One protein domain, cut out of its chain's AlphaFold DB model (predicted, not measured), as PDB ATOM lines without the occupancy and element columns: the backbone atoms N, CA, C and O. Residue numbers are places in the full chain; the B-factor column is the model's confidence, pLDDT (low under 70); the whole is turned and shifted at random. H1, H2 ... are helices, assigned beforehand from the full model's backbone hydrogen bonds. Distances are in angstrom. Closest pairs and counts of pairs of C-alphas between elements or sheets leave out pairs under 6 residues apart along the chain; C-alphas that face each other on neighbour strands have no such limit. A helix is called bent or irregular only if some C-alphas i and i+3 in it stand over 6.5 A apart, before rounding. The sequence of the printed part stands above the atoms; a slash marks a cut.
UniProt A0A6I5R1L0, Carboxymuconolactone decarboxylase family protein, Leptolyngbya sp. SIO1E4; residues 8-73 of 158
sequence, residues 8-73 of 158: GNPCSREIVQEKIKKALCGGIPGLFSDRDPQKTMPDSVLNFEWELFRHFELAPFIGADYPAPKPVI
ATOM      1  N   GLY A   8       0.842  12.416   5.125       63.75
ATOM      2  CA  GLY A   8       1.552  11.139   5.206       63.75
ATOM      3  C   GLY A   8       0.971  10.080   4.261       63.75
ATOM      4  O   GLY A   8      -0.006  10.323   3.554       63.75
ATOM      5  N   ASN A   9       1.576   8.890   4.255       65.44
ATOM      6  CA  ASN A   9       1.078   7.743   3.501       65.44
ATOM      7  C   ASN A   9       0.627   6.631   4.478       65.44
ATOM      8  O   ASN A   9       1.498   6.016   5.096       65.44
ATOM      9  N   PRO A  10      -0.684   6.379   4.649       72.06
ATOM     10  CA  PRO A  10      -1.786   6.975   3.896       72.06
ATOM     11  C   PRO A  10      -2.196   8.371   4.390       72.06
ATOM     12  O   PRO A  10      -2.022   8.726   5.556       72.06
ATOM     13  N   CYS A  11      -2.755   9.164   3.477       83.81
ATOM     14  CA  CYS A  11      -3.335  10.470   3.782       83.81
ATOM     15  C   CYS A  11      -4.648  10.269   4.548       83.81
ATOM     16  O   CYS A  11      -5.406   9.367   4.194       83.81
ATOM     17  N   SER A  12      -4.965  11.111   5.538       90.88
ATOM     18  CA  SER A  12      -6.273  11.006   6.201       90.88
ATOM     19  C   SER A  12      -7.403  11.329   5.214       90.88
ATOM     20  O   SER A  12      -7.266  12.229   4.376       90.88
ATOM     21  N   ARG A  13      -8.528  10.612   5.317       93.62
ATOM     22  CA  ARG A  13      -9.703  10.810   4.458       93.62
ATOM     23  C   ARG A  13     -10.194  12.246   4.472       93.62
ATOM     24  O   ARG A  13     -10.489  12.791   3.413       93.62
ATOM     25  N   GLU A  14     -10.250  12.861   5.648       93.69
ATOM     26  CA  GLU A  14     -10.725  14.231   5.833       93.69
ATOM     27  C   GLU A  14      -9.869  15.199   5.018       93.69
ATOM     28  O   GLU A  14     -10.399  16.048   4.306       93.69
ATOM     29  N   ILE A  15      -8.543  15.025   5.040       92.31
ATOM     30  CA  ILE A  15      -7.626  15.854   4.254       92.31
ATOM     31  C   ILE A  15      -7.893  15.681   2.756       92.31
ATOM     32  O   ILE A  15      -7.965  16.676   2.032       92.31
ATOM     33  N   VAL A  16      -8.053  14.443   2.269       92.75
ATOM     34  CA  VAL A  16      -8.319  14.200   0.840       92.75
ATOM     35  C   VAL A  16      -9.676  14.769   0.425       92.75
ATOM     36  O   VAL A  16      -9.779  15.446  -0.596       92.75
ATOM     37  N   GLN A  17     -10.714  14.558   1.227       94.56
ATOM     38  CA  GLN A  17     -12.053  15.071   0.956       94.56
ATOM     39  C   GLN A  17     -12.111  16.602   0.966       94.56
ATOM     40  O   GLN A  17     -12.818  17.177   0.141       94.56
ATOM     41  N   GLU A  18     -11.341  17.279   1.820       93.25
ATOM     42  CA  GLU A  18     -11.217  18.740   1.774       93.25
ATOM     43  C   GLU A  18     -10.504  19.224   0.501       93.25
ATOM     44  O   GLU A  18     -10.936  20.211  -0.103       93.25
ATOM     45  N   LYS A  19      -9.478  18.504   0.011       90.56
ATOM     46  CA  LYS A  19      -8.889  18.792  -1.314       90.56
ATOM     47  C   LYS A  19      -9.940  18.676  -2.424       90.56
ATOM     48  O   LYS A  19     -10.025  19.564  -3.270       90.56
ATOM     49  N   ILE A  20     -10.746  17.612  -2.402       93.00
ATOM     50  CA  ILE A  20     -11.809  17.359  -3.388       93.00
ATOM     51  C   ILE A  20     -12.869  18.459  -3.337       93.00
ATOM     52  O   ILE A  20     -13.180  19.052  -4.367       93.00
ATOM     53  N   LYS A  21     -13.380  18.789  -2.145       93.81
ATOM     54  CA  LYS A  21     -14.356  19.871  -1.947       93.81
ATOM     55  C   LYS A  21     -13.836  21.187  -2.502       93.81
ATOM     56  O   LYS A  21     -14.536  21.844  -3.265       93.81
ATOM     57  N   LYS A  22     -12.603  21.567  -2.158       90.81
ATOM     58  CA  LYS A  22     -11.989  22.805  -2.655       90.81
ATOM     59  C   LYS A  22     -11.895  22.811  -4.184       90.81
ATOM     60  O   LYS A  22     -12.157  23.833  -4.807       90.81
ATOM     61  N   ALA A  23     -11.530  21.677  -4.774       90.38
ATOM     62  CA  ALA A  23     -11.403  21.505  -6.216       90.38
ATOM     63  C   ALA A  23     -12.748  21.501  -6.964       90.38
ATOM     64  O   ALA A  23     -12.804  21.933  -8.112       90.38
ATOM     65  N   LEU A  24     -13.818  21.015  -6.329       91.88
ATOM     66  CA  LEU A  24     -15.123  20.760  -6.947       91.88
ATOM     67  C   LEU A  24     -16.250  21.576  -6.296       91.88
ATOM     68  O   LEU A  24     -17.347  21.064  -6.073       91.88
ATOM     69  N   CYS A  25     -15.990  22.849  -5.989       90.88
ATOM     70  CA  CYS A  25     -16.996  23.812  -5.516       90.88
ATOM     71  C   CYS A  25     -17.829  23.321  -4.310       90.88
ATOM     72  O   CYS A  25     -19.029  23.568  -4.224       90.88
ATOM     73  N   GLY A  26     -17.194  22.601  -3.383       92.12
ATOM     74  CA  GLY A  26     -17.806  22.030  -2.180       92.12
ATOM     75  C   GLY A  26     -18.409  20.633  -2.361       92.12
ATOM     76  O   GLY A  26     -18.819  20.020  -1.377       92.12
ATOM     77  N   GLY A  27     -18.451  20.103  -3.585       92.88
ATOM     78  CA  GLY A  27     -18.969  18.770  -3.878       92.88
ATOM     79  C   GLY A  27     -17.937  17.658  -3.672       92.88
ATOM     80  O   GLY A  27     -16.764  17.817  -3.993       92.88
ATOM     81  N   ILE A  28     -18.395  16.495  -3.196       95.06
ATOM     82  CA  ILE A  28     -17.629  15.240  -3.225       95.06
ATOM     83  C   ILE A  28     -18.408  14.233  -4.083       95.06
ATOM     84  O   ILE A  28     -19.497  13.802  -3.675       95.06
ATOM     85  N   PRO A  29     -17.893  13.853  -5.268       93.19
ATOM     86  CA  PRO A  29     -18.481  12.796  -6.081       93.19
ATOM     87  C   PRO A  29     -18.615  11.492  -5.296       93.19
ATOM     88  O   PRO A  29     -17.777  11.183  -4.451       93.19
ATOM     89  N   GLY A  30     -19.644  10.697  -5.608       93.50
ATOM     90  CA  GLY A  30     -19.900   9.415  -4.939       93.50
ATOM     91  C   GLY A  30     -18.662   8.515  -4.854       93.50
ATOM     92  O   GLY A  30     -18.403   7.955  -3.795       93.50
ATOM     93  N   LEU A  31     -17.866   8.492  -5.930       92.75
ATOM     94  CA  LEU A  31     -16.614   7.740  -6.065       92.75
ATOM     95  C   LEU A  31     -15.585   8.019  -4.951       92.75
ATOM     96  O   LEU A  31     -14.868   7.112  -4.549       92.75
ATOM     97  N   PHE A  32     -15.527   9.252  -4.439       95.62
ATOM     98  CA  PHE A  32     -14.578   9.669  -3.396       95.62
ATOM     99  C   PHE A  32     -15.252   9.932  -2.041       95.62
ATOM    100  O   PHE A  32     -14.624  10.414  -1.095       95.62
ATOM    101  N   SER A  33     -16.553   9.656  -1.948       94.44
ATOM    102  CA  SER A  33     -17.325   9.856  -0.727       94.44
ATOM    103  C   SER A  33     -17.331   8.598   0.136       94.44
ATOM    104  O   SER A  33     -17.193   7.485  -0.357       94.44
ATOM    105  N   ASP A  34     -17.543   8.789   1.427       95.00
ATOM    106  CA  ASP A  34     -17.742   7.764   2.456       95.00
ATOM    107  C   ASP A  34     -19.212   7.640   2.887       95.00
ATOM    108  O   ASP A  34     -19.538   7.027   3.900       95.00
ATOM    109  N   ARG A  35     -20.133   8.221   2.104       94.75
ATOM    110  CA  ARG A  35     -21.573   8.231   2.412       94.75
ATOM    111  C   ARG A  35     -22.197   6.834   2.414       94.75
ATOM    112  O   ARG A  35     -23.218   6.629   3.060       94.75
ATOM    113  N   ASP A  36     -21.607   5.905   1.665       95.00
ATOM    114  CA  ASP A  36     -21.988   4.495   1.626       95.00
ATOM    115  C   ASP A  36     -20.783   3.654   2.087       95.00
ATOM    116  O   ASP A  36     -19.828   3.489   1.317       95.00
ATOM    117  N   PRO A  37     -20.802   3.109   3.318       91.62
ATOM    118  CA  PRO A  37     -19.692   2.325   3.861       91.62
ATOM    119  C   PRO A  37     -19.319   1.108   3.008       91.62
ATOM    120  O   PRO A  37     -18.168   0.685   3.022       91.62
ATOM    121  N   GLN A  38     -20.259   0.559   2.227       93.25
ATOM    122  CA  GLN A  38     -20.006  -0.604   1.367       93.25
ATOM    123  C   GLN A  38     -19.322  -0.230   0.048       93.25
ATOM    124  O   GLN A  38     -18.778  -1.094  -0.633       93.25
ATOM    125  N   LYS A  39     -19.347   1.054  -0.323       93.44
ATOM    126  CA  LYS A  39     -18.737   1.591  -1.550       93.44
ATOM    127  C   LYS A  39     -17.625   2.591  -1.245       93.44
ATOM    128  O   LYS A  39     -17.205   3.347  -2.117       93.44
ATOM    129  N   THR A  40     -17.162   2.603   0.001       95.12
ATOM    130  CA  THR A  40     -16.107   3.495   0.458       95.12
ATOM    131  C   THR A  40     -14.754   2.935   0.042       95.12
ATOM    132  O   THR A  40     -14.339   1.861   0.470       95.12
ATOM    133  N   MET A  41     -14.056   3.685  -0.802       93.88
ATOM    134  CA  MET A  41     -12.682   3.392  -1.199       93.88
ATOM    135  C   MET A  41     -11.747   3.394   0.022       93.88
ATOM    136  O   MET A  41     -11.856   4.329   0.807       93.88
ATOM    137  N   PRO A  42     -10.813   2.441   0.200       93.56
ATOM    138  CA  PRO A  42      -9.895   2.444   1.342       93.56
ATOM    139  C   PRO A  42      -9.034   3.714   1.430       93.56
ATOM    140  O   PRO A  42      -8.551   4.221   0.416       93.56
ATOM    141  N   ASP A  43      -8.765   4.191   2.647       91.94
ATOM    142  CA  ASP A  43      -7.945   5.393   2.884       91.94
ATOM    143  C   ASP A  43      -6.531   5.264   2.293       91.94
ATOM    144  O   ASP A  43      -5.945   6.245   1.836       91.94
ATOM    145  N   SER A  44      -6.009   4.033   2.225       90.00
ATOM    146  CA  SER A  44      -4.704   3.728   1.636       90.00
ATOM    147  C   SER A  44      -4.591   4.038   0.149       90.00
ATOM    148  O   SER A  44      -3.477   4.213  -0.338       90.00
ATOM    149  N   VAL A  45      -5.714   4.116  -0.569       92.12
ATOM    150  CA  VAL A  45      -5.733   4.396  -2.011       92.12
ATOM    151  C   VAL A  45      -6.438   5.708  -2.353       92.12
ATOM    152  O   VAL A  45      -6.126   6.300  -3.379       92.12
ATOM    153  N   LEU A  46      -7.304   6.229  -1.474       93.56
ATOM    154  CA  LEU A  46      -8.136   7.408  -1.742       93.56
ATOM    155  C   LEU A  46      -7.353   8.628  -2.247       93.56
ATOM    156  O   LEU A  46      -7.764   9.270  -3.211       93.56
ATOM    157  N   ASN A  47      -6.222   8.957  -1.612       91.69
ATOM    158  CA  ASN A  47      -5.405  10.085  -2.065       91.69
ATOM    159  C   ASN A  47      -4.811   9.823  -3.452       91.69
ATOM    160  O   ASN A  47      -4.840  10.712  -4.291       91.69
ATOM    161  N   PHE A  48      -4.299   8.618  -3.707       91.00
ATOM    162  CA  PHE A  48      -3.715   8.281  -5.006       91.00
ATOM    163  C   PHE A  48      -4.760   8.334  -6.119       91.00
ATOM    164  O   PHE A  48      -4.514   8.956  -7.149       91.00
ATOM    165  N   GLU A  49      -5.944   7.773  -5.882       93.56
ATOM    166  CA  GLU A  49      -7.042   7.774  -6.850       93.56
ATOM    167  C   GLU A  49      -7.557   9.184  -7.141       93.56
ATOM    168  O   GLU A  49      -7.797   9.534  -8.295       93.56
ATOM    169  N   TRP A  50      -7.664  10.038  -6.120       92.38
ATOM    170  CA  TRP A  50      -8.006  11.441  -6.337       92.38
ATOM    171  C   TRP A  50      -6.959  12.169  -7.189       92.38
ATOM    172  O   TRP A  50      -7.316  12.881  -8.131       92.38
ATOM    173  N   GLU A  51      -5.671  12.004  -6.877       89.44
ATOM    174  CA  GLU A  51      -4.603  12.668  -7.629       89.44
ATOM    175  C   GLU A  51      -4.544  12.172  -9.083       89.44
ATOM    176  O   GLU A  51      -4.400  12.990  -9.994       89.44
ATOM    177  N   LEU A  52      -4.735  10.867  -9.317       89.75
ATOM    178  CA  LEU A  52      -4.829  10.283 -10.659       89.75
ATOM    179  C   LEU A  52      -6.036  10.833 -11.423       89.75
ATOM    180  O   LEU A  52      -5.876  11.370 -12.520       89.75
ATOM    181  N   PHE A  53      -7.229  10.763 -10.830       92.62
ATOM    182  CA  PHE A  53      -8.456  11.249 -11.455       92.62
ATOM    183  C   PHE A  53      -8.342  12.724 -11.837       92.62
ATOM    184  O   PHE A  53      -8.589  13.107 -12.982       92.62
ATOM    185  N   ARG A  54      -7.896  13.566 -10.899       89.25
ATOM    186  CA  ARG A  54      -7.706  14.993 -11.156       89.25
ATOM    187  C   ARG A  54      -6.679  15.227 -12.264       89.25
ATOM    188  O   ARG A  54      -6.913  16.086 -13.110       89.25
ATOM    189  N   HIS A  55      -5.571  14.485 -12.285       87.81
ATOM    190  CA  HIS A  55      -4.535  14.620 -13.311       87.81
ATOM    191  C   HIS A  55      -5.050  14.314 -14.725       87.81
ATOM    192  O   HIS A  55      -4.781  15.069 -15.666       87.81
ATOM    193  N   PHE A  56      -5.771  13.206 -14.893       89.75
ATOM    194  CA  PHE A  56      -6.220  12.779 -16.215       89.75
ATOM    195  C   PHE A  56      -7.410  13.595 -16.706       89.75
ATOM    196  O   PHE A  56      -7.376  14.100 -17.834       89.75
ATOM    197  N   GLU A  57      -8.400  13.808 -15.841       91.62
ATOM    198  CA  GLU A  57      -9.690  14.343 -16.269       91.62
ATOM    199  C   GLU A  57      -9.773  15.865 -16.234       91.62
ATOM    200  O   GLU A  57     -10.478  16.467 -17.045       91.62
ATOM    201  N   LEU A  58      -9.065  16.503 -15.299       90.12
ATOM    202  CA  LEU A  58      -9.332  17.898 -14.949       90.12
ATOM    203  C   LEU A  58      -8.079  18.781 -14.907       90.12
ATOM    204  O   LEU A  58      -8.217  20.000 -14.900       90.12
ATOM    205  N   ALA A  59      -6.860  18.241 -14.900       87.75
ATOM    206  CA  ALA A  59      -5.647  19.057 -14.888       87.75
ATOM    207  C   ALA A  59      -5.318  19.619 -16.291       87.75
ATOM    208  O   ALA A  59      -5.433  18.908 -17.291       87.75
ATOM    209  N   PRO A  60      -4.868  20.885 -16.402       87.12
ATOM    210  CA  PRO A  60      -4.549  21.814 -15.318       87.12
ATOM    211  C   PRO A  60      -5.734  22.701 -14.897       87.12
ATOM    212  O   PRO A  60      -5.543  23.606 -14.094       87.12
ATOM    213  N   PHE A  61      -6.937  22.491 -15.449       87.56
ATOM    214  CA  PHE A  61      -8.116  23.311 -15.147       87.56
ATOM    215  C   PHE A  61      -8.448  23.310 -13.645       87.56
ATOM    216  O   PHE A  61      -8.741  24.360 -13.078       87.56
ATOM    217  N   ILE A  62      -8.315  22.157 -12.985       83.75
ATOM    218  CA  ILE A  62      -8.399  22.024 -11.530       83.75
ATOM    219  C   ILE A  62      -7.031  21.651 -10.950       83.75
ATOM    220  O   ILE A  62      -6.391  20.674 -11.352       83.75
ATOM    221  N   GLY A  63      -6.623  22.405  -9.929       69.12
ATOM    222  CA  GLY A  63      -5.362  22.200  -9.220       69.12
ATOM    223  C   GLY A  63      -4.181  22.869  -9.916       69.12
ATOM    224  O   GLY A  63      -3.190  22.207 -10.208       69.12
ATOM    225  N   ALA A  64      -4.283  24.176 -10.181       62.62
ATOM    226  CA  ALA A  64      -3.173  24.999 -10.677       62.62
ATOM    227  C   ALA A  64      -1.952  24.998  -9.732       62.62
ATOM    228  O   ALA A  64      -0.840  25.313 -10.142       62.62
ATOM    229  N   ASP A  65      -2.166  24.631  -8.469       65.38
ATOM    230  CA  ASP A  65      -1.161  24.385  -7.437       65.38
ATOM    231  C   ASP A  65      -0.500  22.998  -7.533       65.38
ATOM    232  O   ASP A  65       0.420  22.704  -6.771       65.38
ATOM    233  N   TYR A  66      -0.924  22.145  -8.470       65.25
ATOM    234  CA  TYR A  66      -0.282  20.862  -8.722       65.25
ATOM    235  C   TYR A  66       0.895  21.016  -9.689       65.25
ATOM    236  O   TYR A  66       0.691  21.430 -10.834       65.25
ATOM    237  N   PRO A  67       2.117  20.633  -9.281       66.81
ATOM    238  CA  PRO A  67       3.300  20.717 -10.124       66.81
ATOM    239  C   PRO A  67       3.313  19.560 -11.132       66.81
ATOM    240  O   PRO A  67       4.145  18.660 -11.052       66.81
ATOM    241  N   ALA A  68       2.376  19.563 -12.080       65.19
ATOM    242  CA  ALA A  68       2.428  18.691 -13.244       65.19
ATOM    243  C   ALA A  68       2.759  19.484 -14.506       65.19
ATOM    244  O   ALA A  68       2.295  20.618 -14.667       65.19
ATOM    245  N   PRO A  69       3.521  18.884 -15.434       71.62
ATOM    246  CA  PRO A  69       3.687  19.455 -16.755       71.62
ATOM    247  C   PRO A  69       2.321  19.629 -17.419       71.62
ATOM    248  O   PRO A  69       1.398  18.830 -17.232       71.62
ATOM    249  N   LYS A  70       2.201  20.691 -18.218       73.19
ATOM    250  CA  LYS A  70       1.005  20.934 -19.021       73.19
ATOM    251  C   LYS A  70       0.720  19.689 -19.876       73.19
ATOM    252  O   LYS A  70       1.646  19.164 -20.498       73.19
ATOM    253  N   PRO A  71      -0.532  19.219 -19.935       79.69
ATOM    254  CA  PRO A  71      -0.870  18.053 -20.726       79.69
ATOM    255  C   PRO A  71      -0.615  18.305 -22.214       79.69
ATOM    256  O   PRO A  71      -0.990  19.351 -22.746       79.69
ATOM    257  N   VAL A  72      -0.004  17.324 -22.884       90.94
ATOM    258  CA  VAL A  72       0.266  17.378 -24.333       90.94
ATOM    259  C   VAL A  72      -1.031  17.279 -25.138       90.94
ATOM    260  O   VAL A  72      -1.172  17.940 -26.159       90.94
ATOM    261  N   ILE A  73      -2.001  16.498 -24.648       93.62
ATOM    262  CA  ILE A  73      -3.349  16.411 -25.221       93.62
ATOM    263  C   ILE A  73      -4.257  17.416 -24.492       93.62
ATOM    264  O   ILE A  73      -4.490  17.235 -23.292       93.62
TER     265      ILE A  73
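This is residues 8 to 73 of the 158 residues of the protein "Carboxymuconolactone decarboxylase family protein" of Leptolyngbya sp. SIO1E4 (UniProt A0A6I5R1L0). Two helices lie side by side and run the same way, the shorter H1 along the first half of the longer H2; a long loop, residues 24 to 42, leads from the end of H1 back to the start of H2, and a tail, residues 59 to 73, follows H2. The printed part has 66 residues with two named helices, H1 then H2, and no named strand; the class is all helix, with 27 residues in named elements, under half. It is compact, with a radius of gyration of the C-alphas of 12.2 A and spans of 37 by 25 by 18 A.

Find C-alpha 43 at (-7.945, 5.393, 2.884); from there H2, residues 43 to 58, runs 21.8 A to C-alpha 58 at (-9.332, 17.898, -14.949). H2 is irregular: C-alphas 44 and 47 are 7.4 A apart. H1, residues 13 to 23, begins at (-9.703, 10.810, 4.458) and measures 15.2 A.

H2 touches H1 with residues 43 to 50 alone; the closest C-alphas, of Val 16 and Asn 47, are 5.8 A apart. Their lines stand at a shallow tilt of 14 degrees, the same way. Every O i to N i+4 pair is within hydrogen-bond range in H1, and 10 of 12 in H2.

The C-alphas farthest apart, of Pro 37 and Val 72, are 37.7 A apart. The printed part has no cut, and the link from H1 to H2 is long. Look for pLDDT under 70 at residues 8 to 9 and 63 to 68.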